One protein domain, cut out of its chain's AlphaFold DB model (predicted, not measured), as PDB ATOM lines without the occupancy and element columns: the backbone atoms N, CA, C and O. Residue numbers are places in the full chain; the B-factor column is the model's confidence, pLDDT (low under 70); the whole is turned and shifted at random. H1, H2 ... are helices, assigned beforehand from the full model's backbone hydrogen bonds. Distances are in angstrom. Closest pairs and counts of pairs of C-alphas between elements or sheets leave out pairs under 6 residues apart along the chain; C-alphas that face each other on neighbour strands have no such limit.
ATOM      1  N   ALA A   2     -18.881  -7.752 -12.459       92.38
ATOM      2  CA  ALA A   2     -20.009  -8.011 -13.376       92.38
ATOM      3  C   ALA A   2     -20.886  -6.770 -13.665       92.38
ATOM      4  O   ALA A   2     -21.149  -6.478 -14.824       92.38
ATOM      5  N   ARG A   3     -21.236  -5.981 -12.635       94.81
ATOM      6  CA  ARG A   3     -21.952  -4.698 -12.803       94.81
ATOM      7  C   ARG A   3     -21.177  -3.661 -13.618       94.81
ATOM      8  O   ARG A   3     -21.771  -2.921 -14.390       94.81
ATOM      9  N   LEU A   4     -19.855  -3.619 -13.462       94.50
ATOM     10  CA  LEU A   4     -19.011  -2.691 -14.213       94.50
ATOM     11  C   LEU A   4     -19.017  -3.046 -15.703       94.50
ATOM     12  O   LEU A   4     -19.213  -2.174 -16.538       94.50
ATOM     13  N   LEU A   5     -18.902  -4.335 -16.035       92.88
ATOM     14  CA  LEU A   5     -19.033  -4.797 -17.420       92.88
ATOM     15  C   LEU A   5     -20.441  -4.559 -17.979       92.88
ATOM     16  O   LEU A   5     -20.568  -4.225 -19.149       92.88
ATOM     17  N   ALA A   6     -21.484  -4.694 -17.153       94.44
ATOM     18  CA  ALA A   6     -22.855  -4.380 -17.554       94.44
ATOM     19  C   ALA A   6     -23.003  -2.883 -17.867       94.44
ATOM     20  O   ALA A   6     -23.631  -2.509 -18.851       94.44
ATOM     21  N   THR A   7     -22.348  -2.035 -17.073       95.06
ATOM     22  CA  THR A   7     -22.287  -0.592 -17.314       95.06
ATOM     23  C   THR A   7     -21.570  -0.295 -18.628       95.06
ATOM     24  O   THR A   7     -22.138   0.386 -19.466       95.06
ATOM     25  N   GLU A   8     -20.379  -0.848 -18.879       93.62
ATOM     26  CA  GLU A   8     -19.677  -0.626 -20.158       93.62
ATOM     27  C   GLU A   8     -20.476  -1.152 -21.367       93.62
ATOM     28  O   GLU A   8     -20.505  -0.501 -22.407       93.62
ATOM     29  N   ALA A   9     -21.185  -2.275 -21.219       92.25
ATOM     30  CA  ALA A   9     -22.110  -2.797 -22.227       92.25
ATOM     31  C   ALA A   9     -23.272  -1.833 -22.527       92.25
ATOM     32  O   ALA A   9     -23.623  -1.613 -23.689       92.25
ATOM     33  N   ARG A  10     -23.842  -1.213 -21.487       94.25
ATOM     34  CA  ARG A  10     -24.875  -0.181 -21.627       94.25
ATOM     35  C   ARG A  10     -24.323   1.075 -22.299       94.25
ATOM     36  O   ARG A  10     -24.909   1.544 -23.267       94.25
ATOM     37  N   ARG A  11     -23.165   1.566 -21.852       92.94
ATOM     38  CA  ARG A  11     -22.500   2.755 -22.414       92.94
ATOM     39  C   ARG A  11     -22.122   2.568 -23.881       92.94
ATOM     40  O   ARG A  11     -22.258   3.494 -24.668       92.94
ATOM     41  N   TRP A  12     -21.717   1.364 -24.287       92.62
ATOM     42  CA  TRP A  12     -21.519   1.049 -25.704       92.62
ATOM     43  C   TRP A  12     -22.789   1.291 -26.536       92.62
ATOM     44  O   TRP A  12     -22.693   1.822 -27.642       92.62
ATOM     45  N   ARG A  13     -23.978   0.952 -26.011       90.12
ATOM     46  CA  ARG A  13     -25.265   1.198 -26.690       90.12
ATOM     47  C   ARG A  13     -25.691   2.659 -26.631       90.12
ATOM     48  O   ARG A  13     -25.993   3.238 -27.667       90.12
ATOM     49  N   GLU A  14     -25.742   3.221 -25.428       91.50
ATOM     50  CA  GLU A  14     -26.377   4.516 -25.148       91.50
ATOM     51  C   GLU A  14     -25.452   5.703 -25.433       91.50
ATOM     52  O   GLU A  14     -25.888   6.704 -25.987       91.50
ATOM     53  N   GLU A  15     -24.166   5.581 -25.101       91.12
ATOM     54  CA  GLU A  15     -23.153   6.632 -25.285       91.12
ATOM     55  C   GLU A  15     -22.318   6.422 -26.562       91.12
ATOM     56  O   GLU A  15     -21.379   7.168 -26.819       91.12
ATOM     57  N   GLN A  16     -22.634   5.392 -27.355       86.75
ATOM     58  CA  GLN A  16     -21.955   5.048 -28.610       86.75
ATOM     59  C   GLN A  16     -20.432   4.858 -28.498       86.75
ATOM     60  O   GLN A  16     -19.687   5.104 -29.446       86.75
ATOM     61  N   LEU A  17     -19.958   4.379 -27.348       88.81
ATOM     62  CA  LEU A  17     -18.533   4.125 -27.135       88.81
ATOM     63  C   LEU A  17     -18.033   2.888 -27.906       88.81
ATOM     64  O   LEU A  17     -18.815   2.044 -28.337       88.81
ATOM     65  N   ALA A  18     -16.710   2.762 -28.030       88.31
ATOM     66  CA  ALA A  18     -16.036   1.634 -28.676       88.31
ATOM     67  C   ALA A  18     -16.218   0.306 -27.902       88.31
ATOM     68  O   ALA A  18     -16.208   0.293 -26.664       88.31
ATOM     69  N   SER A  19     -16.373  -0.823 -28.607       86.81
ATOM     70  CA  SER A  19     -16.635  -2.138 -27.979       86.81
ATOM     71  C   SER A  19     -15.423  -2.708 -27.236       86.81
ATOM     72  O   SER A  19     -15.574  -3.475 -26.282       86.81
ATOM     73  N   GLU A  20     -14.217  -2.285 -27.609       86.06
ATOM     74  CA  GLU A  20     -12.944  -2.639 -26.987       86.06
ATOM     75  C   GLU A  20     -12.921  -2.291 -25.511       86.06
ATOM     76  O   GLU A  20     -12.279  -2.994 -24.734       86.06
ATOM     77  N   ARG A  21     -13.653  -1.252 -25.095       88.06
ATOM     78  CA  ARG A  21     -13.723  -0.837 -23.692       88.06
ATOM     79  C   ARG A  21     -14.129  -1.983 -22.775       88.06
ATOM     80  O   ARG A  21     -13.542  -2.129 -21.709       88.06
ATOM     81  N   ILE A  22     -15.060  -2.840 -23.198       87.56
ATOM     82  CA  ILE A  22     -15.512  -4.001 -22.415       87.56
ATOM     83  C   ILE A  22     -14.363  -5.002 -22.226       87.56
ATOM     84  O   ILE A  22     -14.164  -5.533 -21.130       87.56
ATOM     85  N   LEU A  23     -13.582  -5.240 -23.285       81.62
ATOM     86  CA  LEU A  23     -12.436  -6.145 -23.258       81.62
ATOM     87  C   LEU A  23     -11.283  -5.562 -22.435       81.62
ATOM     88  O   LEU A  23     -10.781  -6.235 -21.538       81.62
ATOM     89  N   ILE A  24     -10.910  -4.305 -22.681       86.44
ATOM     90  CA  ILE A  24      -9.836  -3.597 -21.973       86.44
ATOM     91  C   ILE A  24     -10.173  -3.485 -20.479       86.44
ATOM     92  O   ILE A  24      -9.303  -3.737 -19.644       86.44
ATOM     93  N   CYS A  25     -11.435  -3.210 -20.128       90.00
ATOM     94  CA  CYS A  25     -11.931  -3.213 -18.748       90.00
ATOM     95  C   CYS A  25     -11.659  -4.558 -18.069       90.00
ATOM     96  O   CYS A  25     -11.037  -4.621 -17.008       90.00
ATOM     97  N   ALA A  26     -12.056  -5.660 -18.712       87.38
ATOM     98  CA  ALA A  26     -11.791  -6.997 -18.196       87.38
ATOM     99  C   ALA A  26     -10.290  -7.289 -18.057       87.38
ATOM    100  O   ALA A  26      -9.862  -7.783 -17.011       87.38
ATOM    101  N   CYS A  27      -9.497  -6.959 -19.077       83.69
ATOM    102  CA  CYS A  27      -8.066  -7.246 -19.124       83.69
ATOM    103  C   CYS A  27      -7.272  -6.502 -18.066       83.69
ATOM    104  O   CYS A  27      -6.442  -7.113 -17.407       83.69
ATOM    105  N   THR A  28      -7.514  -5.205 -17.914       89.62
ATOM    106  CA  THR A  28      -6.752  -4.345 -17.004       89.62
ATOM    107  C   THR A  28      -7.113  -4.607 -15.547       89.62
ATOM    108  O   THR A  28      -6.232  -4.744 -14.699       89.62
ATOM    109  N   ILE A  29      -8.402  -4.786 -15.244       91.75
ATOM    110  CA  ILE A  29      -8.870  -5.009 -13.872       91.75
ATOM    111  C   ILE A  29      -8.465  -6.394 -13.370       91.75
ATOM    112  O   ILE A  29      -7.945  -6.524 -12.259       91.75
ATOM    113  N   LEU A  30      -8.661  -7.431 -14.190       88.44
ATOM    114  CA  LEU A  30      -8.372  -8.817 -13.814       88.44
ATOM    115  C   LEU A  30      -6.928  -9.237 -14.129       88.44
ATOM    116  O   LEU A  30      -6.589 -10.407 -13.938       88.44
ATOM    117  N   TYR A  31      -6.075  -8.311 -14.589       86.62
ATOM    118  CA  TYR A  31      -4.695  -8.634 -14.939       86.62
ATOM    119  C   TYR A  31      -3.945  -9.210 -13.739       86.62
ATOM    120  O   TYR A  31      -4.001  -8.676 -12.627       86.62
ATOM    121  N   ARG A  32      -3.203 -10.297 -13.947       83.88
ATOM    122  CA  ARG A  32      -2.482 -10.952 -12.857       83.88
ATOM    123  C   ARG A  32      -1.349 -10.055 -12.351       83.88
ATOM    124  O   ARG A  32      -0.412  -9.786 -13.091       83.88
ATOM    125  N   ALA A  33      -1.403  -9.681 -11.076       86.94
ATOM    126  CA  ALA A  33      -0.285  -9.072 -10.361       86.94
ATOM    127  C   ALA A  33       0.582 -10.192  -9.738       86.94
ATOM    128  O   ALA A  33       0.093 -10.923  -8.874       86.94
ATOM    129  N   PRO A  34       1.816 -10.437 -10.217       83.12
ATOM    130  CA  PRO A  34       2.630 -11.581  -9.783       83.12
ATOM    131  C   PRO A  34       3.132 -11.491  -8.335       83.12
ATOM    132  O   PRO A  34       3.476 -12.523  -7.745       83.12
ATOM    133  N   ASP A  35       3.192 -10.277  -7.802       85.50
ATOM    134  CA  ASP A  35       3.579  -9.881  -6.448       85.50
ATOM    135  C   ASP A  35       2.413  -9.939  -5.445       85.50
ATOM    136  O   ASP A  35       2.643 -10.062  -4.244       85.50
ATOM    137  N   VAL A  36       1.164  -9.943  -5.921       87.25
ATOM    138  CA  VAL A  36      -0.039 -10.003  -5.080       87.25
ATOM    139  C   VAL A  36      -0.637 -11.411  -5.106       87.25
ATOM    140  O   VAL A  36      -1.278 -11.825  -6.072       87.25
ATOM    141  N   THR A  37      -0.439 -12.172  -4.029       86.06
ATOM    142  CA  THR A  37      -0.872 -13.581  -3.942       86.06
ATOM    143  C   THR A  37      -1.989 -13.829  -2.929       86.06
ATOM    144  O   THR A  37      -2.735 -14.799  -3.076       86.06
ATOM    145  N   GLY A  38      -2.137 -12.967  -1.920       88.81
ATOM    146  CA  GLY A  38      -3.154 -13.098  -0.877       88.81
ATOM    147  C   GLY A  38      -4.553 -12.732  -1.373       88.81
ATOM    148  O   GLY A  38      -4.744 -11.684  -1.982       88.81
ATOM    149  N   SER A  39      -5.566 -13.551  -1.070       88.56
ATOM    150  CA  SER A  39      -6.945 -13.330  -1.547       88.56
ATOM    151  C   SER A  39      -7.519 -11.960  -1.166       88.56
ATOM    152  O   SER A  39      -8.228 -11.352  -1.966       88.56
ATOM    153  N   LYS A  40      -7.203 -11.457   0.037       93.19
ATOM    154  CA  LYS A  40      -7.627 -10.121   0.492       93.19
ATOM    155  C   LYS A  40      -6.960  -9.008  -0.320       93.19
ATOM    156  O   LYS A  40      -7.631  -8.066  -0.729       93.19
ATOM    157  N   ASP A  41      -5.669  -9.147  -0.604       93.50
ATOM    158  CA  ASP A  41      -4.904  -8.156  -1.365       93.50
ATOM    159  C   ASP A  41      -5.280  -8.169  -2.850       93.50
ATOM    160  O   ASP A  41      -5.355  -7.115  -3.481       93.50
ATOM    161  N   ILE A  42      -5.601  -9.347  -3.397       91.19
ATOM    162  CA  ILE A  42      -6.167  -9.493  -4.742       91.19
ATOM    163  C   ILE A  42      -7.506  -8.755  -4.821       91.19
ATOM    164  O   ILE A  42      -7.702  -7.967  -5.742       91.19
ATOM    165  N   ALA A  43      -8.408  -8.965  -3.855       92.31
ATOM    166  CA  ALA A  43      -9.696  -8.273  -3.821       92.31
ATOM    167  C   ALA A  43      -9.516  -6.748  -3.757       92.31
ATOM    168  O   ALA A  43     -10.063  -6.039  -4.597       92.31
ATOM    169  N   LYS A  44      -8.650  -6.260  -2.857       94.94
ATOM    170  CA  LYS A  44      -8.312  -4.834  -2.737       94.94
ATOM    171  C   LYS A  44      -7.718  -4.258  -4.027       94.94
ATOM    172  O   LYS A  44      -8.012  -3.127  -4.404       94.94
ATOM    173  N   THR A  45      -6.881  -5.034  -4.715       94.62
ATOM    174  CA  THR A  45      -6.294  -4.641  -6.003       94.62
ATOM    175  C   THR A  45      -7.366  -4.521  -7.082       94.62
ATOM    176  O   THR A  45      -7.390  -3.530  -7.807       94.62
ATOM    177  N   VAL A  46      -8.273  -5.496  -7.173       93.50
ATOM    178  CA  VAL A  46      -9.390  -5.475  -8.127       93.50
ATOM    179  C   VAL A  46     -10.330  -4.301  -7.849       93.50
ATOM    180  O   VAL A  46     -10.709  -3.610  -8.789       93.50
ATOM    181  N   GLU A  47     -10.667  -4.037  -6.585       95.31
ATOM    182  CA  GLU A  47     -11.499  -2.894  -6.183       95.31
ATOM    183  C   GLU A  47     -10.853  -1.561  -6.573       95.31
ATOM    184  O   GLU A  47     -11.467  -0.780  -7.295       95.31
ATOM    185  N   ARG A  48      -9.575  -1.347  -6.226       96.38
ATOM    186  CA  ARG A  48      -8.838  -0.137  -6.626       96.38
ATOM    187  C   ARG A  48      -8.852   0.073  -8.142       96.38
ATOM    188  O   ARG A  48      -9.027   1.198  -8.602       96.38
ATOM    189  N   ARG A  49      -8.647  -0.993  -8.922       96.69
ATOM    190  CA  ARG A  49      -8.645  -0.907 -10.390       96.69
ATOM    191  C   ARG A  49     -10.029  -0.592 -10.952       96.69
ATOM    192  O   ARG A  49     -10.132   0.152 -11.921       96.69
ATOM    193  N   MET A  50     -11.088  -1.127 -10.343       96.31
ATOM    194  CA  MET A  50     -12.462  -0.762 -10.692       96.31
ATOM    195  C   MET A  50     -12.738   0.724 -10.417       96.31
ATOM    196  O   MET A  50     -13.361   1.378 -11.252       96.31
ATOM    197  N   ASP A  51     -12.241   1.269  -9.304       96.25
ATOM    198  CA  ASP A  51     -12.391   2.694  -8.979       96.25
ATOM    199  C   ASP A  51     -11.622   3.594  -9.959       96.25
ATOM    200  O   ASP A  51     -12.160   4.595 -10.428       96.25
ATOM    201  N   GLN A  52     -10.385   3.227 -10.309       96.19
ATOM    202  CA  GLN A  52      -9.584   3.922 -11.330       96.19
ATOM    203  C   GLN A  52     -10.275   3.915 -12.695       96.19
ATOM    204  O   GLN A  52     -10.353   4.945 -13.360       96.19
ATOM    205  N   TRP A  53     -10.845   2.771 -13.087       95.88
ATOM    206  CA  TRP A  53     -11.627   2.674 -14.318       95.88
ATOM    207  C   TRP A  53     -12.817   3.638 -14.299       95.88
ATOM    208  O   TRP A  53     -13.055   4.344 -15.277       95.88
ATOM    209  N   GLY A  54     -13.540   3.702 -13.176       93.00
ATOM    210  CA  GLY A  54     -14.666   4.620 -12.991       93.00
ATOM    211  C   GLY A  54     -14.277   6.102 -13.065       93.00
ATOM    212  O   GLY A  54     -15.081   6.911 -13.515       93.00
ATOM    213  N   LYS A  55     -13.045   6.452 -12.674       94.50
ATOM    214  CA  LYS A  55     -12.493   7.816 -12.767       94.50
ATOM    215  C   LYS A  55     -11.944   8.174 -14.150       94.50
ATOM    216  O   LYS A  55     -11.706   9.346 -14.410       94.50
ATOM    217  N   GLY A  56     -11.766   7.190 -15.031       93.50
ATOM    218  CA  GLY A  56     -11.154   7.390 -16.345       93.50
ATOM    219  C   GLY A  56      -9.624   7.319 -16.347       93.50
ATOM    220  O   GLY A  56      -9.012   7.690 -17.345       93.50
ATOM    221  N   ASP A  57      -9.004   6.793 -15.285       94.50
ATOM    222  CA  ASP A  57      -7.545   6.662 -15.144       94.50
ATOM    223  C   ASP A  57      -6.998   5.466 -15.964       94.50
ATOM    224  O   ASP A  57      -6.290   4.591 -15.455       94.50
ATOM    225  N   PHE A  58      -7.365   5.380 -17.249       93.25
ATOM    226  CA  PHE A  58      -7.062   4.228 -18.108       93.25
ATOM    227  C   PHE A  58      -5.560   4.044 -18.333       93.25
ATOM    228  O   PHE A  58      -5.075   2.916 -18.335       93.25
ATOM    229  N   GLU A  59      -4.815   5.139 -18.475       92.12
ATOM    230  CA  GLU A  59      -3.368   5.095 -18.688       92.12
ATOM    231  C   GLU A  59      -2.651   4.425 -17.510       92.12
ATOM    232  O   GLU A  59      -1.822   3.536 -17.706       92.12
ATOM    233  N   GLN A  60      -3.040   4.762 -16.278       93.69
ATOM    234  CA  GLN A  60      -2.464   4.156 -15.080       93.69
ATOM    235  C   GLN A  60      -2.745   2.647 -15.013       93.69
ATOM    236  O   GLN A  60      -1.878   1.865 -14.614       93.69
ATOM    237  N   LEU A  61      -3.943   2.224 -15.424       94.25
ATOM    238  CA  LEU A  61      -4.316   0.811 -15.494       94.25
ATOM    239  C   LEU A  61      -3.499   0.044 -16.542       94.25
ATOM    240  O   LEU A  61      -3.086  -1.089 -16.282       94.25
ATOM    241  N   VAL A  62      -3.252   0.653 -17.705       90.38
ATOM    242  CA  VAL A  62      -2.436   0.062 -18.776       90.38
ATOM    243  C   VAL A  62      -0.977  -0.051 -18.340       90.38
ATOM    244  O   VAL A  62      -0.427  -1.150 -18.384       90.38
ATOM    245  N   GLN A  63      -0.385   1.022 -17.808       91.06
ATOM    246  CA  GLN A  63       0.990   1.011 -17.294       91.06
ATOM    247  C   GLN A  63       1.181  -0.048 -16.197       91.06
ATOM    248  O   GLN A  63       2.191  -0.757 -16.153       91.06
ATOM    249  N   GLU A  64       0.196  -0.211 -15.306       92.56
ATOM    250  CA  GLU A  64       0.236  -1.259 -14.287       92.56
ATOM    251  C   GLU A  64       0.210  -2.668 -14.907       92.56
ATOM    252  O   GLU A  64       0.954  -3.547 -14.460       92.56
ATOM    253  N   ALA A  65      -0.629  -2.896 -15.921       88.06
ATOM    254  CA  ALA A  65      -0.706  -4.173 -16.627       88.06
ATOM    255  C   ALA A  65       0.605  -4.498 -17.362       88.06
ATOM    256  O   ALA A  65       1.103  -5.618 -17.244       88.06
ATOM    257  N   GLU A  66       1.210  -3.522 -18.039       86.00
ATOM    258  CA  GLU A  66       2.508  -3.661 -18.714       86.00
ATOM    259  C   GLU A  66       3.631  -3.990 -17.728       86.00
ATOM    260  O   GLU A  66       4.392  -4.939 -17.936       86.00
ATOM    261  N   ARG A  67       3.690  -3.279 -16.595       88.50
ATOM    262  CA  ARG A  67       4.646  -3.566 -15.517       88.50
ATOM    263  C   ARG A  67       4.477  -4.988 -14.977       88.50
ATOM    264  O   ARG A  67       5.459  -5.704 -14.791       88.50
ATOM    265  N   ASN A  68       3.238  -5.417 -14.741       85.94
ATOM    266  CA  ASN A  68       2.948  -6.775 -14.276       85.94
ATOM    267  C   ASN A  68       3.332  -7.833 -15.322       85.94
ATOM    268  O   ASN A  68       3.833  -8.897 -14.954       85.94
ATOM    269  N   ASN A  69       3.139  -7.542 -16.611       82.00
ATOM    270  CA  ASN A  69       3.568  -8.405 -17.709       82.00
ATOM    271  C   ASN A  69       5.096  -8.569 -17.729       82.00
ATOM    272  O   ASN A  69       5.594  -9.691 -17.810       82.00
ATOM    273  N   ALA A  70       5.841  -7.469 -17.570       80.19
ATOM    274  CA  ALA A  70       7.300  -7.503 -17.485       80.19
ATOM    275  C   ALA A  70       7.782  -8.371 -16.308       80.19
ATOM    276  O   ALA A  70       8.638  -9.233 -16.486       80.19
ATOM    277  N   LEU A  71       7.166  -8.232 -15.127       78.00
ATOM    278  CA  LEU A  71       7.479  -9.056 -13.950       78.00
ATOM    279  C   LEU A  71       7.161 -10.548 -14.142       78.00
ATOM    280  O   LEU A  71       7.814 -11.412 -13.552       78.00
ATOM    281  N   LEU A  72       6.141 -10.875 -14.940       72.00
ATOM    282  CA  LEU A  72       5.820 -12.260 -15.290       72.00
ATOM    283  C   LEU A  72       6.855 -12.857 -16.252       72.00
ATOM    284  O   LEU A  72       7.172 -14.038 -16.119       72.00
ATOM    285  N   ALA A  73       7.401 -12.053 -17.171       65.06
ATOM    286  CA  ALA A  73       8.423 -12.482 -18.124       65.06
ATOM    287  C   ALA A  73       9.778 -12.798 -17.462       65.06
ATOM    288  O   ALA A  73      10.535 -13.616 -17.978       65.06
ATOM    289  N   THR A  74      10.085 -12.196 -16.307       59.53
ATOM    290  CA  THR A  74      11.384 -12.350 -15.632       59.53
ATOM    291  C   THR A  74      11.472 -13.508 -14.635       59.53
ATOM    292  O   THR A  74      12.529 -13.682 -14.035       59.53
ATOM    293  N   ARG A  75      10.412 -14.301 -14.398       53.75
ATOM    294  CA  ARG A  75      10.475 -15.430 -13.444       53.75
ATOM    295  C   ARG A  75      11.218 -16.632 -14.054       53.75
ATOM    296  O   ARG A  75      10.651 -17.284 -14.931       53.75
ATOM    297  N   PRO A  76      12.432 -16.983 -13.582       47.72
ATOM    298  CA  PRO A  76      13.148 -18.153 -14.078       47.72
ATOM    299  C   PRO A  76      12.454 -19.428 -13.590       47.72
ATOM    300  O   PRO A  76      12.093 -19.534 -12.415       47.72
ATOM    301  N   VAL A  77      12.302 -20.420 -14.465       51.12
ATOM    302  CA  VAL A  77      12.025 -21.797 -14.036       51.12
ATOM    303  C   VAL A  77      13.371 -22.403 -13.634       51.12
ATOM    304  O   VAL A  77      14.266 -22.523 -14.468       51.12
ATOM    305  N   GLY A  78      13.552 -22.714 -12.347       48.62
ATOM    306  CA  GLY A  78      14.772 -23.356 -11.848       48.62
ATOM    307  C   GLY A  78      14.985 -24.720 -12.511       48.62
ATOM    308  O   GLY A  78      14.051 -25.517 -12.588       48.62
ATOM    309  N   LYS A  79      16.205 -24.981 -13.004       50.88
ATOM    310  CA  LYS A  79      16.549 -26.175 -13.800       50.88
ATOM    311  C   LYS A  79      16.371 -27.506 -13.052       50.88
ATOM    312  O   LYS A  79      16.071 -28.501 -13.703       50.88
ATOM    313  N   ASP A  80      16.475 -27.513 -11.724       49.25
ATOM    314  CA  ASP A  80      16.507 -28.754 -10.931       49.25
ATOM    315  C   ASP A  80      15.122 -29.213 -10.415       49.25
ATOM    316  O   ASP A  80      14.937 -30.386 -10.108       49.25
ATOM    317  N   ASP A  81      14.112 -28.332 -10.423       51.31
ATOM    318  CA  ASP A  81      12.710 -28.617 -10.037       51.31
ATOM    319  C   ASP A  81      11.774 -28.814 -11.246       51.31
ATOM    320  O   ASP A  81      10.562 -29.035 -11.108       51.31
ATOM    321  N   ALA A  82      12.329 -28.701 -12.456       56.94
ATOM    322  CA  ALA A  82      11.575 -28.546 -13.690       56.94
ATOM    323  C   ALA A  82      10.624 -29.719 -13.944       56.94
ATOM    324  O   ALA A  82       9.459 -29.481 -14.244       56.94
ATOM    325  N   ASN A  83      11.044 -30.971 -13.753       63.41
ATOM    326  CA  ASN A  83      10.203 -32.125 -14.093       63.41
ATOM    327  C   ASN A  83       9.031 -32.328 -13.125       63.41
ATOM    328  O   ASN A  83       7.895 -32.505 -13.565       63.41
ATOM    329  N   GLU A  84       9.257 -32.263 -11.812       66.19
ATOM    330  CA  GLU A  84       8.187 -32.510 -10.840       66.19
ATOM    331  C   GLU A  84       7.205 -31.328 -10.762       66.19
ATOM    332  O   GLU A  84       5.988 -31.523 -10.715       66.19
ATOM    333  N   ALA A  85       7.699 -30.085 -10.821       65.06
ATOM    334  CA  ALA A  85       6.842 -28.905 -10.914       65.06
ATOM    335  C   ALA A  85       6.026 -28.892 -12.220       65.06
ATOM    336  O   ALA A  85       4.829 -28.594 -12.183       65.06
ATOM    337  N   THR A  86       6.627 -29.288 -13.347       67.56
ATOM    338  CA  THR A  86       5.945 -29.410 -14.647       67.56
ATOM    339  C   THR A  86       4.877 -30.497 -14.618       67.56
ATOM    340  O   THR A  86       3.746 -30.247 -15.030       67.56
ATOM    341  N   LEU A  87       5.163 -31.672 -14.053       72.44
ATOM    342  CA  LEU A  87       4.176 -32.747 -13.910       72.44
ATOM    343  C   LEU A  87       3.038 -32.368 -12.955       72.44
ATOM    344  O   LEU A  87       1.873 -32.626 -13.261       72.44
ATOM    345  N   ARG A  88       3.329 -31.691 -11.834       76.38
ATOM    346  CA  ARG A  88       2.301 -31.151 -10.922       76.38
ATOM    347  C   ARG A  88       1.421 -30.112 -11.614       76.38
ATOM    348  O   ARG A  88       0.200 -30.125 -11.447       76.38
ATOM    349  N   GLN A  89       2.018 -29.221 -12.402       72.31
ATOM    350  CA  GLN A  89       1.298 -28.215 -13.181       72.31
ATOM    351  C   GLN A  89       0.433 -28.868 -14.267       72.31
ATOM    352  O   GLN A  89      -0.742 -28.525 -14.391       72.31
ATOM    353  N   PHE A  90       0.976 -29.841 -15.001       76.38
ATOM    354  CA  PHE A  90       0.258 -30.616 -16.009       76.38
ATOM    355  C   PHE A  90      -0.931 -31.360 -15.399       76.38
ATOM    356  O   PHE A  90      -2.056 -31.183 -15.861       76.38
ATOM    357  N   ARG A  91      -0.717 -32.109 -14.309       77.88
ATOM    358  CA  ARG A  91      -1.777 -32.837 -13.601       77.88
ATOM    359  C   ARG A  91      -2.879 -31.894 -13.131       77.88
ATOM    360  O   ARG A  91      -4.040 -32.122 -13.434       77.88
ATOM    361  N   ARG A  92      -2.517 -30.754 -12.530       79.69
ATOM    362  CA  ARG A  92      -3.479 -29.712 -12.135       79.69
ATOM    363  C   ARG A  92      -4.281 -29.162 -13.320       79.69
ATOM    364  O   ARG A  92      -5.433 -28.773 -13.142       79.69
ATOM    365  N   LEU A  93      -3.678 -29.044 -14.503       75.06
ATOM    366  CA  LEU A  93      -4.380 -28.604 -15.709       75.06
ATOM    367  C   LEU A  93      -5.331 -29.690 -16.223       75.06
ATOM    368  O   LEU A  93      -6.465 -29.365 -16.565       75.06
ATOM    369  N   VAL A  94      -4.914 -30.957 -16.220       79.19
ATOM    370  CA  VAL A  94      -5.764 -32.103 -16.587       79.19
ATOM    371  C   VAL A  94      -6.945 -32.250 -15.626       79.19
ATOM    372  O   VAL A  94      -8.077 -32.328 -16.088       79.19
ATOM    373  N   ASP A  95      -6.719 -32.158 -14.314       78.69
ATOM    374  CA  ASP A  95      -7.773 -32.218 -13.287       78.69
ATOM    375  C   ASP A  95      -8.803 -31.084 -13.438       78.69
ATOM    376  O   ASP A  95      -9.958 -31.205 -13.033       78.69
ATOM    377  N   LYS A  96      -8.393 -29.959 -14.035       73.50
ATOM    378  CA  LYS A  96      -9.265 -28.822 -14.359       73.50
ATOM    379  C   LYS A  96      -9.909 -28.928 -15.749       73.50
ATOM    380  O   LYS A  96     -10.442 -27.927 -16.227       73.50
ATOM    381  N   ASP A  97      -9.827 -30.092 -16.393       65.56
ATOM    382  CA  ASP A  97     -10.304 -30.362 -17.756       65.56
ATOM    383  C   ASP A  97      -9.661 -29.444 -18.821       65.56
ATOM    384  O   ASP A  97     -10.239 -29.090 -19.850       65.56
ATOM    385  N   LYS A  98      -8.417 -29.010 -18.575       69.06
ATOM    386  CA  LYS A  98      -7.659 -28.093 -19.445       69.06
ATOM    387  C   LYS A  98      -6.623 -28.822 -20.290       69.06
ATOM    388  O   LYS A  98      -5.493 -28.357 -20.445       69.06
ATOM    389  N   VAL A  99      -7.015 -29.948 -20.881       72.12
ATOM    390  CA  VAL A  99      -6.117 -30.861 -21.610       72.12
ATOM    391  C   VAL A  99      -5.308 -30.140 -22.699       72.12
ATOM    392  O   VAL A  99      -4.094 -30.303 -22.772       72.12
ATOM    393  N   LYS A 100      -5.925 -29.245 -23.489       68.62
ATOM    394  CA  LYS A 100      -5.213 -28.470 -24.530       68.62
ATOM    395  C   LYS A 100      -4.125 -27.548 -23.964       68.62
ATOM    396  O   LYS A 100      -3.058 -27.418 -24.557       68.62
ATOM    397  N   GLN A 101      -4.389 -26.903 -22.827       66.62
ATOM    398  CA  GLN A 101      -3.411 -26.039 -22.161       66.62
ATOM    399  C   GLN A 101      -2.290 -26.873 -21.536       66.62
ATOM    400  O   GLN A 101      -1.134 -26.473 -21.607       66.62
ATOM    401  N   ALA A 102      -2.626 -28.040 -20.984       69.62
ATOM    402  CA  ALA A 102      -1.674 -28.993 -20.428       69.62
ATOM    403  C   ALA A 102      -0.698 -29.508 -21.503       69.62
ATOM    404  O   ALA A 102       0.515 -29.468 -21.310       69.62
ATOM    405  N   VAL A 103      -1.212 -29.893 -22.678       70.56
ATOM    406  CA  VAL A 103      -0.395 -30.305 -23.834       70.56
ATOM    407  C   VAL A 103       0.466 -29.150 -24.350       70.56
ATOM    408  O   VAL A 103       1.651 -29.340 -24.605       70.56
ATOM    409  N   ARG A 104      -0.084 -27.932 -24.467       66.31
ATOM    410  CA  ARG A 104       0.687 -26.745 -24.886       66.31
ATOM    411  C   ARG A 104       1.806 -26.395 -23.901       66.31
ATOM    412  O   ARG A 104       2.864 -25.949 -24.324       66.31
ATOM    413  N   PHE A 105       1.555 -26.590 -22.609       68.12
ATOM    414  CA  PHE A 105       2.528 -26.380 -21.544       68.12
ATOM    415  C   PHE A 105       3.686 -27.390 -21.616       68.12
ATOM    416  O   PHE A 105       4.831 -26.976 -21.492       68.12
ATOM    417  N   LEU A 106       3.410 -28.673 -21.885       67.50
ATOM    418  CA  LEU A 106       4.452 -29.702 -22.044       67.50
ATOM    419  C   LEU A 106       5.258 -29.576 -23.341       67.50
ATOM    420  O   LEU A 106       6.425 -29.935 -23.375       67.50
ATOM    421  N   THR A 107       4.633 -29.110 -24.421       64.44
ATOM    422  CA  THR A 107       5.245 -29.084 -25.763       64.44
ATOM    423  C   THR A 107       6.119 -27.852 -26.021       64.44
ATOM    424  O   THR A 107       6.433 -27.580 -27.176       64.44
ATOM    425  N   GLU A 108       6.471 -27.083 -24.981       52.59
ATOM    426  CA  GLU A 108       7.338 -25.893 -25.052       52.59
ATOM    427  C   GLU A 108       7.022 -24.934 -26.217       52.59
ATOM    428  O   GLU A 108       7.892 -24.252 -26.753       52.59
ATOM    429  N   ARG A 109       5.744 -24.776 -26.596       49.16
ATOM    430  CA  ARG A 109       5.327 -23.712 -27.534       49.16
ATOM    431  C   ARG A 109       5.247 -22.354 -26.823       49.16
ATOM    432  O   ARG A 109       4.227 -21.661 -26.892       49.16
ATOM    433  N   GLY A 110       6.313 -22.002 -26.104       42.25
ATOM    434  CA  GLY A 110       6.481 -20.783 -25.310       42.25
ATOM    435  C   GLY A 110       6.813 -19.530 -26.126       42.25
ATOM    436  O   GLY A 110       6.966 -18.462 -25.551       42.25
ATOM    437  N   GLY A 111       6.888 -19.624 -27.456       45.66
ATOM    438  CA  GLY A 111       7.174 -18.490 -28.348       45.66
ATOM    439  C   GLY A 111       5.957 -17.655 -28.766       45.66
ATOM    440  O   GLY A 111       6.033 -16.926 -29.744       45.66
ATOM    441  N   GLY A 112       4.810 -17.797 -28.098       51.03
ATOM    442  CA  GLY A 112       3.550 -17.172 -28.512       51.03
ATOM    443  C   GLY A 112       3.148 -16.001 -27.627       51.03
ATOM    444  O   GLY A 112       2.172 -16.125 -26.890       51.03
ATOM    445  N   GLY A 113       3.905 -14.906 -27.676       56.12
ATOM    446  CA  GLY A 113       3.504 -13.609 -27.124       56.12
ATOM    447  C   GLY A 113       3.012 -12.678 -28.231       56.12
ATOM    448  O   GLY A 113       3.385 -12.851 -29.391       56.12
ATOM    449  N   ALA A 114       2.174 -11.700 -27.885       64.62
ATOM    450  CA  ALA A 114       1.901 -10.594 -28.798       64.62
ATOM    451  C   ALA A 114       3.209  -9.821 -29.020       64.62
ATOM    452  O   ALA A 114       3.881  -9.462 -28.052       64.62
ATOM    453  N   LEU A 115       3.588  -9.623 -30.281       74.31
ATOM    454  CA  LEU A 115       4.737  -8.793 -30.632       74.31
ATOM    455  C   LEU A 115       4.340  -7.321 -30.519       74.31
ATOM    456  O   LEU A 115       3.195  -6.973 -30.819       74.31
ATOM    457  N   ASN A 116       5.268  -6.463 -30.096       79.50
ATOM    458  CA  ASN A 116       5.023  -5.028 -30.129       79.50
ATOM    459  C   ASN A 116       4.916  -4.586 -31.602       79.50
ATOM    460  O   ASN A 116       5.796  -4.946 -32.386       79.50
ATOM    461  N   PRO A 117       3.881  -3.822 -31.998       85.94
ATOM    462  CA  PRO A 117       3.740  -3.332 -33.370       85.94
ATOM    463  C   PRO A 117       4.962  -2.560 -33.883       85.94
ATOM    464  O   PRO A 117       5.262  -2.623 -35.072       85.94
ATOM    465  N   ASN A 118       5.677  -1.879 -32.984       89.38
ATOM    466  CA  ASN A 118       6.841  -1.058 -33.309       89.38
ATOM    467  C   ASN A 118       8.166  -1.838 -33.285       89.38
ATOM    468  O   ASN A 118       9.195  -1.292 -33.681       89.38
ATOM    469  N   ASP A 119       8.171  -3.093 -32.824       89.69
ATOM    470  CA  ASP A 119       9.373  -3.926 -32.880       89.69
ATOM    471  C   ASP A 119       9.657  -4.348 -34.325       89.69
ATOM    472  O   ASP A 119       8.747  -4.534 -35.136       89.69
ATOM    473  N   LEU A 120      10.932  -4.582 -34.635       90.62
ATOM    474  CA  LEU A 120      11.324  -5.180 -35.908       90.62
ATOM    475  C   LEU A 120      10.822  -6.625 -36.009       90.62
ATOM    476  O   LEU A 120      11.020  -7.449 -35.106       90.62
ATOM    477  N   ALA A 121      10.225  -6.960 -37.149       87.69
ATOM    478  CA  ALA A 121       9.823  -8.321 -37.455       87.69
ATOM    479  C   ALA A 121      11.075  -9.167 -37.735       87.69
ATOM    480  O   ALA A 121      11.625  -9.153 -38.828       87.69
ATOM    481  N   LYS A 122      11.523  -9.946 -36.741       81.12
ATOM    482  CA  LYS A 122      12.785 -10.720 -36.796       81.12
ATOM    483  C   LYS A 122      12.944 -11.643 -38.012       81.12
ATOM    484  O   LYS A 122      14.067 -11.981 -38.364       81.12
ATOM    485  N   ALA A 123      11.836 -12.097 -38.593       81.00
ATOM    486  CA  ALA A 123      11.822 -12.986 -39.752       81.00
ATOM    487  C   ALA A 123      11.662 -12.241 -41.089       81.00
ATOM    488  O   ALA A 123      11.627 -12.889 -42.132       81.00
ATOM    489  N   ASP A 124      11.528 -10.911 -41.071       84.19
ATOM    490  CA  ASP A 124      11.353 -10.109 -42.275       84.19
ATOM    491  C   ASP A 124      12.713  -9.648 -42.831       84.19
ATOM    492  O   ASP A 124      13.408  -8.860 -42.185       84.19
ATOM    493  N   PRO A 125      13.110 -10.093 -44.036       84.50
ATOM    494  CA  PRO A 125      14.399  -9.732 -44.625       84.50
ATOM    495  C   PRO A 125      14.496  -8.253 -45.025       84.50
ATOM    496  O   PRO A 125      15.601  -7.756 -45.224       84.50
ATOM    497  N   ALA A 126      13.367  -7.543 -45.129       86.94
ATOM    498  CA  ALA A 126      13.325  -6.116 -45.439       86.94
ATOM    499  C   ALA A 126      13.467  -5.220 -44.194       86.94
ATOM    500  O   ALA A 126      13.470  -3.998 -44.326       86.94
ATOM    501  N   GLY A 127      13.601  -5.804 -42.995       89.50
ATOM    502  CA  GLY A 127      13.790  -5.049 -41.757       89.50
ATOM    503  C   GLY A 127      12.580  -4.199 -41.373       89.50
ATOM    504  O   GLY A 127      12.750  -3.179 -40.710       89.50
ATOM    505  N   ARG A 128      11.375  -4.593 -41.796       91.94
ATOM    506  CA  ARG A 128      10.140  -3.885 -41.457       91.94
ATOM    507  C   ARG A 128       9.728  -4.134 -40.010       91.94
ATOM    508  O   ARG A 128      10.057  -5.157 -39.398       91.94
ATOM    509  N   THR A 129       8.964  -3.201 -39.468       94.38
ATOM    510  CA  THR A 129       8.268  -3.354 -38.191       94.38
ATOM    511  C   THR A 129       7.175  -4.421 -38.283       94.38
ATOM    512  O   THR A 129       6.695  -4.778 -39.363       94.38
ATOM    513  N   VAL A 130       6.751  -4.941 -37.132       88.06
ATOM    514  CA  VAL A 130       5.602  -5.854 -37.041       88.06
ATOM    515  C   VAL A 130       4.353  -5.218 -37.654       88.06
ATOM    516  O   VAL A 130       3.627  -5.909 -38.368       88.06
ATOM    517  N   TRP A 131       4.125  -3.922 -37.418       89.19
ATOM    518  CA  TRP A 131       3.016  -3.173 -38.007       89.19
ATOM    519  C   TRP A 131       3.050  -3.203 -39.537       89.19
ATOM    520  O   TRP A 131       2.099  -3.676 -40.151       89.19
ATOM    521  N   GLU A 132       4.158  -2.792 -40.151       89.62
ATOM    522  CA  GLU A 132       4.300  -2.733 -41.613       89.62
ATOM    523  C   GLU A 132       4.163  -4.116 -42.268       89.62
ATOM    524  O   GLU A 132       3.574  -4.260 -43.341       89.62
ATOM    525  N   VAL A 133       4.680  -5.168 -41.622       89.31
ATOM    526  CA  VAL A 133       4.496  -6.542 -42.105       89.31
ATOM    527  C   VAL A 133       3.023  -6.940 -42.065       89.31
ATOM    528  O   VAL A 133       2.541  -7.543 -43.025       89.31
ATOM    529  N   LEU A 134       2.302  -6.632 -40.983       87.00
ATOM    530  CA  LEU A 134       0.872  -6.930 -40.870       87.00
ATOM    531  C   LEU A 134       0.048  -6.120 -41.872       87.00
ATOM    532  O   LEU A 134      -0.799  -6.693 -42.547       87.00
ATOM    533  N   GLU A 135       0.344  -4.835 -42.028       85.75
ATOM    534  CA  GLU A 135      -0.295  -3.963 -43.011       85.75
ATOM    535  C   GLU A 135      -0.103  -4.497 -44.437       85.75
ATOM    536  O   GLU A 135      -1.068  -4.625 -45.186       85.75
ATOM    537  N   SER A 136       1.103  -4.966 -44.781       84.75
ATOM    538  CA  SER A 136       1.362  -5.563 -46.102       84.75
ATOM    539  C   SER A 136       0.581  -6.853 -46.385       84.75
ATOM    540  O   SER A 136       0.418  -7.229 -47.543       84.75
ATOM    541  N   LYS A 137       0.079  -7.542 -45.349       82.56
ATOM    542  CA  LYS A 137      -0.776  -8.731 -45.508       82.56
ATOM    543  C   LYS A 137      -2.235  -8.381 -45.796       82.56
ATOM    544  O   LYS A 137      -3.006  -9.286 -46.107       82.56
ATOM    545  N   HIS A 138      -2.614  -7.112 -45.696       80.31
ATOM    546  CA  HIS A 138      -3.976  -6.634 -45.897       80.31
ATOM    547  C   HIS A 138      -4.016  -5.611 -47.049       80.31
ATOM    548  O   HIS A 138      -4.161  -4.415 -46.792       80.31
ATOM    549  N   PRO A 139      -3.865  -6.053 -48.317       75.00
ATOM    550  CA  PRO A 139      -3.979  -5.175 -49.481       75.00
ATOM    551  C   PRO A 139      -5.354  -4.498 -49.575       75.00
ATOM    552  O   PRO A 139      -6.327  -4.911 -48.937       75.00
ATOM    553  N   ALA A 140      -5.427  -3.456 -50.407       77.62
ATOM    554  CA  ALA A 140      -6.696  -2.840 -50.773       77.62
ATOM    555  C   ALA A 140      -7.646  -3.887 -51.373       77.62
ATOM    556  O   ALA A 140      -7.220  -4.831 -52.037       77.62
ATOM    557  N   PHE A 149     -22.540  -9.885 -58.382       89.62
ATOM    558  CA  PHE A 149     -23.728  -9.548 -57.602       89.62
ATOM    559  C   PHE A 149     -24.921 -10.388 -58.056       89.62
ATOM    560  O   PHE A 149     -25.361 -10.308 -59.201       89.62
ATOM    561  N   LEU A 150     -25.484 -11.183 -57.144       90.00
ATOM    562  CA  LEU A 150     -26.710 -11.928 -57.428       90.00
ATOM    563  C   LEU A 150     -27.880 -10.970 -57.683       90.00
ATOM    564  O   LEU A 150     -28.273 -10.218 -56.794       90.00
ATOM    565  N   ASP A 151     -28.480 -11.048 -58.868       90.62
ATOM    566  CA  ASP A 151     -29.679 -10.282 -59.212       90.62
ATOM    567  C   ASP A 151     -30.939 -11.016 -58.731       90.62
ATOM    568  O   ASP A 151     -31.560 -11.810 -59.445       90.62
ATOM    569  N   ARG A 152     -31.259 -10.844 -57.444       89.56
ATOM    570  CA  ARG A 152     -32.446 -11.415 -56.794       89.56
ATOM    571  C   ARG A 152     -33.041 -10.410 -55.806       89.56
ATOM    572  O   ARG A 152     -32.294  -9.639 -55.205       89.56
ATOM    573  N   PRO A 153     -34.367 -10.434 -55.577       89.12
ATOM    574  CA  PRO A 153     -34.987  -9.561 -54.589       89.12
ATOM    575  C   PRO A 153     -34.429  -9.832 -53.189       89.12
ATOM    576  O   PRO A 153     -34.267 -10.985 -52.783       89.12
ATOM    577  N   LEU A 154     -34.169  -8.758 -52.437       86.19
ATOM    578  CA  LEU A 154     -33.667  -8.852 -51.070       86.19
ATOM    579  C   LEU A 154     -34.726  -9.475 -50.146       86.19
ATOM    580  O   LEU A 154     -35.832  -8.939 -50.038       86.19
ATOM    581  N   PRO A 155     -34.403 -10.564 -49.427       85.88
ATOM    582  CA  PRO A 155     -35.327 -11.153 -48.466       85.88
ATOM    583  C   PRO A 155     -35.582 -10.207 -47.282       85.88
ATOM    584  O   PRO A 155     -34.686  -9.446 -46.898       85.88
ATOM    585  N   PRO A 156     -36.763 -10.253 -46.645       82.69
ATOM    586  CA  PRO A 156     -37.058  -9.399 -45.496       82.69
ATOM    587  C   PRO A 156     -36.093  -9.654 -44.321       82.69
ATOM    588  O   PRO A 156     -35.700 -10.792 -44.057       82.69
ATOM    589  N   LEU A 157     -35.719  -8.594 -43.592       77.56
ATOM    590  CA  LEU A 157     -34.981  -8.698 -42.324       77.56
ATOM    591  C   LEU A 157     -35.962  -8.844 -41.166       77.56
ATOM    592  O   LEU A 157     -36.541  -7.867 -40.705       77.56
ATOM    593  N   THR A 158     -36.123 -10.061 -40.655       77.88
ATOM    594  CA  THR A 158     -36.910 -10.302 -39.434       77.88
ATOM    595  C   THR A 158     -36.208  -9.714 -38.213       77.88
ATOM    596  O   THR A 158     -35.023  -9.949 -38.038       77.88
ATOM    597  N   GLN A 159     -36.879  -8.985 -37.331       80.69
ATOM    598  CA  GLN A 159     -36.217  -8.534 -36.101       80.69
ATOM    599  C   GLN A 159     -35.740  -9.725 -35.248       80.69
ATOM    600  O   GLN A 159     -36.454 -10.717 -35.095       80.69
ATOM    601  N   VAL A 160     -34.517  -9.637 -34.721       83.00
ATOM    602  CA  VAL A 160     -33.908 -10.661 -33.863       83.00
ATOM    603  C   VAL A 160     -33.955 -10.195 -32.416       83.00
ATOM    604  O   VAL A 160     -33.308  -9.217 -32.054       83.00
ATOM    605  N   GLU A 161     -34.672 -10.928 -31.572       82.12
ATOM    606  CA  GLU A 161     -34.715 -10.662 -30.136       82.12
ATOM    607  C   GLU A 161     -33.804 -11.636 -29.379       82.12
ATOM    608  O   GLU A 161     -34.047 -12.847 -29.317       82.12
ATOM    609  N   LEU A 162     -32.735 -11.111 -28.776       87.75
ATOM    610  CA  LEU A 162     -31.861 -11.874 -27.893       87.75
ATOM    611  C   LEU A 162     -32.182 -11.543 -26.438       87.75
ATOM    612  O   LEU A 162     -32.419 -10.401 -26.064       87.75
ATOM    613  N   THR A 163     -32.157 -12.568 -25.585       89.69
ATOM    614  CA  THR A 163     -32.570 -12.468 -24.182       89.69
ATOM    615  C   THR A 163     -31.440 -12.934 -23.277       89.69
ATOM    616  O   THR A 163     -30.520 -13.638 -23.706       89.69
ATOM    617  N   ALA A 164     -31.524 -12.611 -21.987       90.88
ATOM    618  CA  ALA A 164     -30.555 -13.078 -20.998       90.88
ATOM    619  C   ALA A 164     -30.432 -14.618 -20.951       90.88
ATOM    620  O   ALA A 164     -29.372 -15.140 -20.595       90.88
ATOM    621  N   ASN A 165     -31.485 -15.353 -21.337       89.19
ATOM    622  CA  ASN A 165     -31.465 -16.814 -21.441       89.19
ATOM    623  C   ASN A 165     -30.633 -17.290 -22.646       89.19
ATOM    624  O   ASN A 165     -29.857 -18.240 -22.527       89.19
ATOM    625  N   HIS A 166     -30.714 -16.598 -23.790       88.38
ATOM    626  CA  HIS A 166     -29.846 -16.872 -24.942       88.38
ATOM    627  C   HIS A 166     -28.364 -16.731 -24.560       88.38
ATOM    628  O   HIS A 166     -27.571 -17.645 -24.806       88.38
ATOM    629  N   ILE A 167     -28.013 -15.650 -23.854       89.19
ATOM    630  CA  ILE A 167     -26.651 -15.438 -23.343       89.19
ATOM    631  C   ILE A 167     -26.264 -16.525 -22.336       89.19
ATOM    632  O   ILE A 167     -25.169 -17.077 -22.412       89.19
ATOM    633  N   GLU A 168     -27.157 -16.891 -21.414       90.12
ATOM    634  CA  GLU A 168     -26.887 -17.950 -20.436       90.12
ATOM    635  C   GLU A 168     -26.536 -19.287 -21.105       90.12
ATOM    636  O   GLU A 168     -25.538 -19.924 -20.745       90.12
ATOM    637  N   ARG A 169     -27.326 -19.699 -22.103       86.81
ATOM    638  CA  ARG A 169     -27.093 -20.926 -22.877       86.81
ATOM    639  C   ARG A 169     -25.735 -20.888 -23.580       86.81
ATOM    640  O   ARG A 169     -24.974 -21.851 -23.463       86.81
ATOM    641  N   ALA A 170     -25.399 -19.771 -24.228       84.56
ATOM    642  CA  ALA A 170     -24.110 -19.587 -24.896       84.56
ATOM    643  C   ALA A 170     -22.929 -19.692 -23.912       84.56
ATOM    644  O   ALA A 170     -21.959 -20.415 -24.156       84.56
ATOM    645  N   VAL A 171     -23.033 -19.057 -22.742       86.50
ATOM    646  CA  VAL A 171     -21.996 -19.097 -21.698       86.50
ATOM    647  C   VAL A 171     -21.792 -20.513 -21.159       86.50
ATOM    648  O   VAL A 171     -20.654 -20.949 -20.962       86.50
ATOM    649  N   ARG A 172     -22.874 -21.270 -20.943       85.50
ATOM    650  CA  ARG A 172     -22.792 -22.671 -20.492       85.50
ATOM    651  C   ARG A 172     -22.085 -23.553 -21.520       85.50
ATOM    652  O   ARG A 172     -21.233 -24.356 -21.134       85.50
ATOM    653  N   ALA A 173     -22.383 -23.347 -22.802       82.00
ATOM    654  CA  ALA A 173     -21.763 -24.055 -23.918       82.00
ATOM    655  C   ALA A 173     -20.309 -23.628 -24.184       82.00
ATOM    656  O   ALA A 173     -19.561 -24.366 -24.825       82.00
ATOM    657  N   THR A 174     -19.878 -22.471 -23.670       76.69
ATOM    658  CA  THR A 174     -18.531 -21.952 -23.914       76.69
ATOM    659  C   THR A 174     -17.478 -22.896 -23.328       76.69
ATOM    660  O   THR A 174     -17.458 -23.191 -22.126       76.69
ATOM    661  N   LYS A 175     -16.573 -23.358 -24.192       71.88
ATOM    662  CA  LYS A 175     -15.391 -24.164 -23.867       71.88
ATOM    663  C   LYS A 175     -14.160 -23.471 -24.447       71.88
ATOM    664  O   LYS A 175     -14.253 -22.822 -25.485       71.88
ATOM    665  N   GLY A 176     -13.007 -23.627 -23.805       66.94
ATOM    666  CA  GLY A 176     -11.735 -23.141 -24.345       66.94
ATOM    667  C   GLY A 176     -10.908 -22.302 -23.376       66.94
ATOM    668  O   GLY A 176     -11.374 -21.896 -22.305       66.94
ATOM    669  N   GLY A 177      -9.649 -22.106 -23.775       59.59
ATOM    670  CA  GLY A 177      -8.650 -21.313 -23.063       59.59
ATOM    671  C   GLY A 177      -8.787 -19.812 -23.316       59.59
ATOM    672  O   GLY A 177      -9.745 -19.361 -23.939       59.59
ATOM    673  N   ALA A 178      -7.825 -19.056 -22.799       60.53
ATOM    674  CA  ALA A 178      -7.768 -17.605 -22.909       60.53
ATOM    675  C   ALA A 178      -7.840 -17.116 -24.369       60.53
ATOM    676  O   ALA A 178      -7.051 -17.554 -25.209       60.53
ATOM    677  N   GLY A 179      -8.785 -16.213 -24.652       58.19
ATOM    678  CA  GLY A 179      -8.795 -15.400 -25.875       58.19
ATOM    679  C   GLY A 179      -7.794 -14.234 -25.795       58.19
ATOM    680  O   GLY A 179      -6.989 -14.204 -24.862       58.19
ATOM    681  N   PRO A 180      -7.860 -13.234 -26.700       53.94
ATOM    682  CA  PRO A 180      -6.968 -12.061 -26.674       53.94
ATOM    683  C   PRO A 180      -7.016 -11.305 -25.337       53.94
ATOM    684  O   PRO A 180      -6.057 -10.656 -24.943       53.94
ATOM    685  N   VAL A 181      -8.111 -11.471 -24.597       57.00
ATOM    686  CA  VAL A 181      -8.320 -10.878 -23.279       57.00
ATOM    687  C   VAL A 181      -7.688 -11.626 -22.104       57.00
ATOM    688  O   VAL A 181      -7.886 -11.238 -20.955       57.00
ATOM    689  N   GLY A 182      -7.001 -12.748 -22.332       56.66
ATOM    690  CA  GLY A 182      -6.411 -13.554 -21.254       56.66
ATOM    691  C   GLY A 182      -7.434 -14.324 -20.395       56.66
ATOM    692  O   GLY A 182      -7.074 -15.277 -19.705       56.66
ATOM    693  N   GLY A 183      -8.716 -13.946 -20.450       59.81
ATOM    694  CA  GLY A 183      -9.811 -14.564 -19.709       59.81
ATOM    695  C   GLY A 183     -10.208 -15.922 -20.281       59.81
ATOM    696  O   GLY A 183     -10.659 -16.030 -21.420       59.81
ATOM    697  N   GLU A 184     -10.065 -16.967 -19.470       69.31
ATOM    698  CA  GLU A 184     -10.557 -18.304 -19.792       69.31
ATOM    699  C   GLU A 184     -12.088 -18.380 -19.719       69.31
ATOM    700  O   GLU A 184     -12.741 -17.604 -19.017       69.31
ATOM    701  N   SER A 185     -12.670 -19.398 -20.358       73.75
ATOM    702  CA  SER A 185     -14.111 -19.689 -20.265       73.75
ATOM    703  C   SER A 185     -14.635 -19.784 -18.821       73.75
ATOM    704  O   SER A 185     -15.791 -19.453 -18.561       73.75
ATOM    705  N   SER A 186     -13.792 -20.187 -17.865       80.25
ATOM    706  CA  SER A 186     -14.113 -20.255 -16.434       80.25
ATOM    707  C   SER A 186     -14.415 -18.883 -15.816       80.25
ATOM    708  O   SER A 186     -15.385 -18.761 -15.067       80.25
ATOM    709  N   VAL A 187     -13.649 -17.847 -16.174       82.19
ATOM    710  CA  VAL A 187     -13.832 -16.468 -15.689       82.19
ATOM    711  C   VAL A 187     -15.175 -15.926 -16.167       82.19
ATOM    712  O   VAL A 187     -15.968 -15.423 -15.374       82.19
ATOM    713  N   TRP A 188     -15.487 -16.117 -17.449       84.56
ATOM    714  CA  TRP A 188     -16.761 -15.685 -18.027       84.56
ATOM    715  C   TRP A 188     -17.953 -16.426 -17.421       84.56
ATOM    716  O   TRP A 188     -18.956 -15.800 -17.082       84.56
ATOM    717  N   LYS A 189     -17.830 -17.738 -17.176       89.00
ATOM    718  CA  LYS A 189     -18.850 -18.509 -16.447       89.00
ATOM    719  C   LYS A 189     -19.063 -17.987 -15.026       89.00
ATOM    720  O   LYS A 189     -20.202 -17.944 -14.574       89.00
ATOM    721  N   GLN A 190     -18.009 -17.572 -14.322       89.44
ATOM    722  CA  GLN A 190     -18.156 -16.956 -13.000       89.44
ATOM    723  C   GLN A 190     -18.905 -15.621 -13.084       89.44
ATOM    724  O   GLN A 190     -19.909 -15.445 -12.395       89.44
ATOM    725  N   LEU A 191     -18.480 -14.719 -13.973       89.81
ATOM    726  CA  LEU A 191     -19.073 -13.384 -14.113       89.81
ATOM    727  C   LEU A 191     -20.541 -13.419 -14.560       89.81
ATOM    728  O   LEU A 191     -21.349 -12.631 -14.072       89.81
ATOM    729  N   LEU A 192     -20.899 -14.342 -15.455       91.69
ATOM    730  CA  LEU A 192     -22.221 -14.390 -16.090       91.69
ATOM    731  C   LEU A 192     -23.205 -15.354 -15.415       91.69
ATOM    732  O   LEU A 192     -24.404 -15.227 -15.650       91.69
ATOM    733  N   LEU A 193     -22.741 -16.295 -14.578       93.44
ATOM    734  CA  LEU A 193     -23.613 -17.313 -13.965       93.44
ATOM    735  C   LEU A 193     -23.601 -17.345 -12.431       93.44
ATOM    736  O   LEU A 193     -24.495 -17.963 -11.856       93.44
ATOM    737  N   LYS A 194     -22.595 -16.779 -11.746       92.62
ATOM    738  CA  LYS A 194     -22.366 -17.068 -10.313       92.62
ATOM    739  C   LYS A 194     -22.630 -15.905  -9.354       92.62
ATOM    740  O   LYS A 194     -22.729 -16.151  -8.158       92.62
ATOM    741  N   SER A 195     -22.795 -14.673  -9.833       89.12
ATOM    742  CA  SER A 195     -22.948 -13.469  -8.995       89.12
ATOM    743  C   SER A 195     -24.395 -12.961  -8.891       89.12
ATOM    744  O   SER A 195     -24.623 -11.754  -8.783       89.12
ATOM    745  N   GLY A 196     -25.383 -13.863  -8.935       92.81
ATOM    746  CA  GLY A 196     -26.801 -13.543  -8.713       92.81
ATOM    747  C   GLY A 196     -27.310 -12.401  -9.601       92.81
ATOM    748  O   GLY A 196     -27.167 -12.451 -10.823       92.81
ATOM    749  N   ALA A 197     -27.865 -11.356  -8.977       95.31
ATOM    750  CA  ALA A 197     -28.414 -10.186  -9.667       95.31
ATOM    751  C   ALA A 197     -27.392  -9.481 -10.579       95.31
ATOM    752  O   ALA A 197     -27.733  -9.110 -11.695       95.31
ATOM    753  N   ALA A 198     -26.126  -9.369 -10.161       94.56
ATOM    754  CA  ALA A 198     -25.088  -8.734 -10.980       94.56
ATOM    755  C   ALA A 198     -24.787  -9.530 -12.262       94.56
ATOM    756  O   ALA A 198     -24.528  -8.954 -13.316       94.56
ATOM    757  N   SER A 199     -24.840 -10.863 -12.185       95.12
ATOM    758  CA  SER A 199     -24.715 -11.732 -13.359       95.12
ATOM    759  C   SER A 199     -25.947 -11.666 -14.266       95.12
ATOM    760  O   SER A 199     -25.813 -11.776 -15.482       95.12
ATOM    761  N   ALA A 200     -27.147 -11.519 -13.698       95.38
ATOM    762  CA  ALA A 200     -28.382 -11.359 -14.467       95.38
ATOM    763  C   ALA A 200     -28.415 -10.020 -15.223       95.38
ATOM    764  O   ALA A 200     -28.764  -9.994 -16.402       95.38
ATOM    765  N   GLU A 201     -27.977  -8.940 -14.575       96.69
ATOM    766  CA  GLU A 201     -27.836  -7.618 -15.189       96.69
ATOM    767  C   GLU A 201     -26.855  -7.661 -16.365       96.69
ATOM    768  O   GLU A 201     -27.219  -7.304 -17.481       96.69
ATOM    769  N   LEU A 202     -25.655  -8.218 -16.160       94.88
ATOM    770  CA  LEU A 202     -24.667  -8.356 -17.233       94.88
ATOM    771  C   LEU A 202     -25.202  -9.165 -18.424       94.88
ATOM    772  O   LEU A 202     -24.994  -8.780 -19.570       94.88
ATOM    773  N   ARG A 203     -25.915 -10.272 -18.182       94.69
ATOM    774  CA  ARG A 203     -26.532 -11.054 -19.268       94.69
ATOM    775  C   ARG A 203     -27.604 -10.271 -20.019       94.69
ATOM    776  O   ARG A 203     -27.727 -10.453 -21.224       94.69
ATOM    777  N   SER A 204     -28.363  -9.433 -19.321       95.31
ATOM    778  CA  SER A 204     -29.408  -8.605 -19.929       95.31
ATOM    779  C   SER A 204     -28.797  -7.519 -20.811       95.31
ATOM    780  O   SER A 204     -29.218  -7.363 -21.953       95.31
ATOM    781  N   GLU A 205     -27.742  -6.847 -20.344       95.00
ATOM    782  CA  GLU A 205     -27.043  -5.836 -21.146       95.00
ATOM    783  C   GLU A 205     -26.338  -6.448 -22.359       95.00
ATOM    784  O   GLU A 205     -26.462  -5.924 -23.460       95.00
ATOM    785  N   LEU A 206     -25.676  -7.604 -22.212       91.69
ATOM    786  CA  LEU A 206     -25.078  -8.304 -23.357       91.69
ATOM    787  C   LEU A 206     -26.127  -8.784 -24.369       91.69
ATOM    788  O   LEU A 206     -25.868  -8.768 -25.570       91.69
ATOM    789  N   ALA A 207     -27.308  -9.205 -23.910       91.44
ATOM    790  CA  ALA A 207     -28.410  -9.576 -24.794       91.44
ATOM    791  C   ALA A 207     -28.935  -8.364 -25.573       91.44
ATOM    792  O   ALA A 207     -29.182  -8.455 -26.776       91.44
ATOM    793  N   ALA A 208     -29.049  -7.219 -24.904       92.12
ATOM    794  CA  ALA A 208     -29.475  -5.979 -25.524       92.12
ATOM    795  C   ALA A 208     -28.420  -5.436 -26.503       92.12
ATOM    796  O   ALA A 208     -28.777  -4.965 -27.581       92.12
ATOM    797  N   MET A 209     -27.125  -5.567 -26.183       90.00
ATOM    798  CA  MET A 209     -26.031  -5.296 -27.123       90.00
ATOM    799  C   MET A 209     -26.142  -6.167 -28.367       90.00
ATOM    800  O   MET A 209     -26.196  -5.646 -29.471       90.00
ATOM    801  N   ALA A 210     -26.214  -7.487 -28.196       87.44
ATOM    802  CA  ALA A 210     -26.270  -8.412 -29.318       87.44
ATOM    803  C   ALA A 210     -27.534  -8.206 -30.174       87.44
ATOM    804  O   ALA A 210     -27.467  -8.321 -31.392       87.44
ATOM    805  N   SER A 211     -28.666  -7.850 -29.553       87.94
ATOM    806  CA  SER A 211     -29.889  -7.486 -30.282       87.94
ATOM    807  C   SER A 211     -29.711  -6.189 -31.072       87.94
ATOM    808  O   SER A 211     -30.169  -6.114 -32.201       87.94
ATOM    809  N   HIS A 212     -29.037  -5.180 -30.515       88.62
ATOM    810  CA  HIS A 212     -28.748  -3.934 -31.233       88.62
ATOM    811  C   HIS A 212     -27.863  -4.199 -32.457       88.62
ATOM    812  O   HIS A 212     -28.214  -3.794 -33.555       88.62
ATOM    813  N   ILE A 213     -26.786  -4.976 -32.289       86.19
ATOM    814  CA  ILE A 213     -25.906  -5.386 -33.396       86.19
ATOM    815  C   ILE A 213     -26.691  -6.126 -34.487       86.19
ATOM    816  O   ILE A 213     -26.484  -5.882 -35.662       86.19
ATOM    817  N   ALA A 214     -27.609  -7.020 -34.111       81.94
ATOM    818  CA  ALA A 214     -28.343  -7.843 -35.073       81.94
ATOM    819  C   ALA A 214     -29.463  -7.106 -35.836       81.94
ATOM    820  O   ALA A 214     -30.066  -7.694 -36.742       81.94
ATOM    821  N   ASN A 215     -29.817  -5.884 -35.434       84.81
ATOM    822  CA  ASN A 215     -30.979  -5.174 -35.976       84.81
ATOM    823  C   ASN A 215     -30.674  -3.766 -36.492       84.81
ATOM    824  O   ASN A 215     -31.491  -3.239 -37.240       84.81
ATOM    825  N   GLU A 216     -29.547  -3.170 -36.111       85.88
ATOM    826  CA  GLU A 216     -29.207  -1.787 -36.436       85.88
ATOM    827  C   GLU A 216     -27.947  -1.708 -37.299       85.88
ATOM    828  O   GLU A 216     -27.070  -2.568 -37.224       85.88
ATOM    829  N   ASP A 217     -27.834  -0.634 -38.080       83.31
ATOM    830  CA  ASP A 217     -26.602  -0.294 -38.791       83.31
ATOM    831  C   ASP A 217     -25.581   0.275 -37.795       83.31
ATOM    832  O   ASP A 217     -25.655   1.437 -37.380       83.31
ATOM    833  N   VAL A 218     -24.672  -0.583 -37.326       84.50
ATOM    834  CA  VAL A 218     -23.658  -0.218 -36.333       84.50
ATOM    835  C   VAL A 218     -22.314   0.038 -37.027       84.50
ATOM    836  O   VAL A 218     -21.772  -0.877 -37.650       84.50
ATOM    837  N   PRO A 219     -21.709   1.232 -36.849       84.81
ATOM    838  CA  PRO A 219     -20.400   1.550 -37.415       84.81
ATOM    839  C   PRO A 219     -19.310   0.545 -37.023       84.81
ATOM    840  O   PRO A 219     -19.263   0.062 -35.884       84.81
ATOM    841  N   TRP A 220     -18.396   0.267 -37.955       80.19
ATOM    842  CA  TRP A 220     -17.317  -0.710 -37.789       80.19
ATOM    843  C   TRP A 220     -16.456  -0.444 -36.549       80.19
ATOM    844  O   TRP A 220     -16.140  -1.371 -35.803       80.19
ATOM    845  N   GLU A 221     -16.151   0.824 -36.281       81.88
ATOM    846  CA  GLU A 221     -15.343   1.303 -35.153       81.88
ATOM    847  C   GLU A 221     -15.960   0.924 -33.801       81.88
ATOM    848  O   GLU A 221     -15.287   0.875 -32.775       81.88
ATOM    849  N   ARG A 222     -17.264   0.625 -33.781       85.75
ATOM    850  CA  ARG A 222     -17.978   0.185 -32.584       85.75
ATOM    851  C   ARG A 222     -18.056  -1.332 -32.471       85.75
ATOM    852  O   ARG A 222     -18.379  -1.807 -31.387       85.75
ATOM    853  N   LEU A 223     -17.736  -2.113 -33.502       82.56
ATOM    854  CA  LEU A 223     -17.937  -3.571 -33.528       82.56
ATOM    855  C   LEU A 223     -16.664  -4.411 -33.415       82.56
ATOM    856  O   LEU A 223     -16.777  -5.614 -33.176       82.56
ATOM    857  N   GLN A 224     -15.477  -3.824 -33.568       80.69
ATOM    858  CA  GLN A 224     -14.211  -4.551 -33.748       80.69
ATOM    859  C   GLN A 224     -13.970  -5.647 -32.685       80.69
ATOM    860  O   GLN A 224     -13.606  -6.776 -33.022       80.69
ATOM    861  N   ALA A 225     -14.260  -5.376 -31.407       74.50
ATOM    862  CA  ALA A 225     -14.121  -6.355 -30.323       74.50
ATOM    863  C   ALA A 225     -15.205  -7.454 -30.318       74.50
ATOM    864  O   ALA A 225     -15.000  -8.542 -29.768       74.50
TER     865      ALA A 225
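Overview. This is residues 2 to 140 and 149 to 225 of the 304 residues of an uncharacterized protein of Vitrella brassicaformis (strain CCMP3155) (UniProt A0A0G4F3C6). The long helix H10 has H1 side by side with it and the hairpin of H8 and H9 packed crosswise on it, while H2 joins H1 to a second group in which H2, H3 and H4 touch one another. A separate helical hairpin, H5 and H6, and the small helix H7 sit away from these groups, and residues 149 to 156 stick out as a free arm. The printed part has 216 residues with eleven named helices, H1 to H11 in chain order, and no named strand; the class is all helix. The whole is loose, with a radius of gyration of the C-alphas of 21.0 A and spans of 68 by 52 by 37 A.

Along the chain. Find C-alpha 196 at (-26.801, -13.543, -8.713); from there H10 runs 28.8 A to C-alpha 215 at (-30.979, -5.174, -35.976). Look back to C-alpha 2 at (-20.009, -8.011, -13.376), where H1, residues 2 to 14, begins. You then meet H2 at residues 20 to 29, H3 at 39 to 55, 24.6 A long, and H4 at 58 to 73, 22.8 A long. Next come H5 at 82 to 95, H6 at 99 to 106 and H7 at 130 to 136. Past the cut look for H8 at 164 to 173, H9 at 185 to 193 and, after H10, H11 at 220 to 223.

Arrangement. Start at H10, which with H2 is a hub, each touching three other helices; H10 touches H1 and runs the same way at a shallow tilt of 25 degrees, closest at the C-alphas of Ala 6 and Leu 202, 4.4 A apart. H8 touches H10, through residues 200 to 207 of H10 alone, about perpendicular at 81 degrees, with the C-alphas of Ala 164 and Ser 204 closest at 4.7 A. H8 and H9 form a hairpin, closest at the C-alphas of Val 171 and Lys 189, 6.1 A. H1 and H2 form another, closest at the C-alphas of Glu 8 and Ile 22, 5.8 A. H2 touches H4 at a steep tilt of 56 degrees, closest at the C-alphas of Thr 28 and Leu 61, 5.9 A. H3 and H4 form a hairpin at 35.4 degrees, only just steep. H5 and H6 form a hairpin at 7 degrees, with the C-alphas of Phe 90 and Ala 102 closest at 5.1 A. H7 and H11 touch no helix. In H1 to H10 every O i to N i+4 pair is within hydrogen-bond range; H11 is too short for such a pair.

Size, cuts and confidence. The two C-alphas farthest apart, those of Asp 80 and Pro 153, are 70.2 A apart. Residues 141 to 148 are not printed, and C-alphas 140 and 149 stand 19.5 A apart across the cut. The links H6 to H7 and H8 to H9 are long. Mean pLDDT of the printed part is 82.2; 39 residues are under 70, among them 73 to 86, 104 to 114 and 176 to 184.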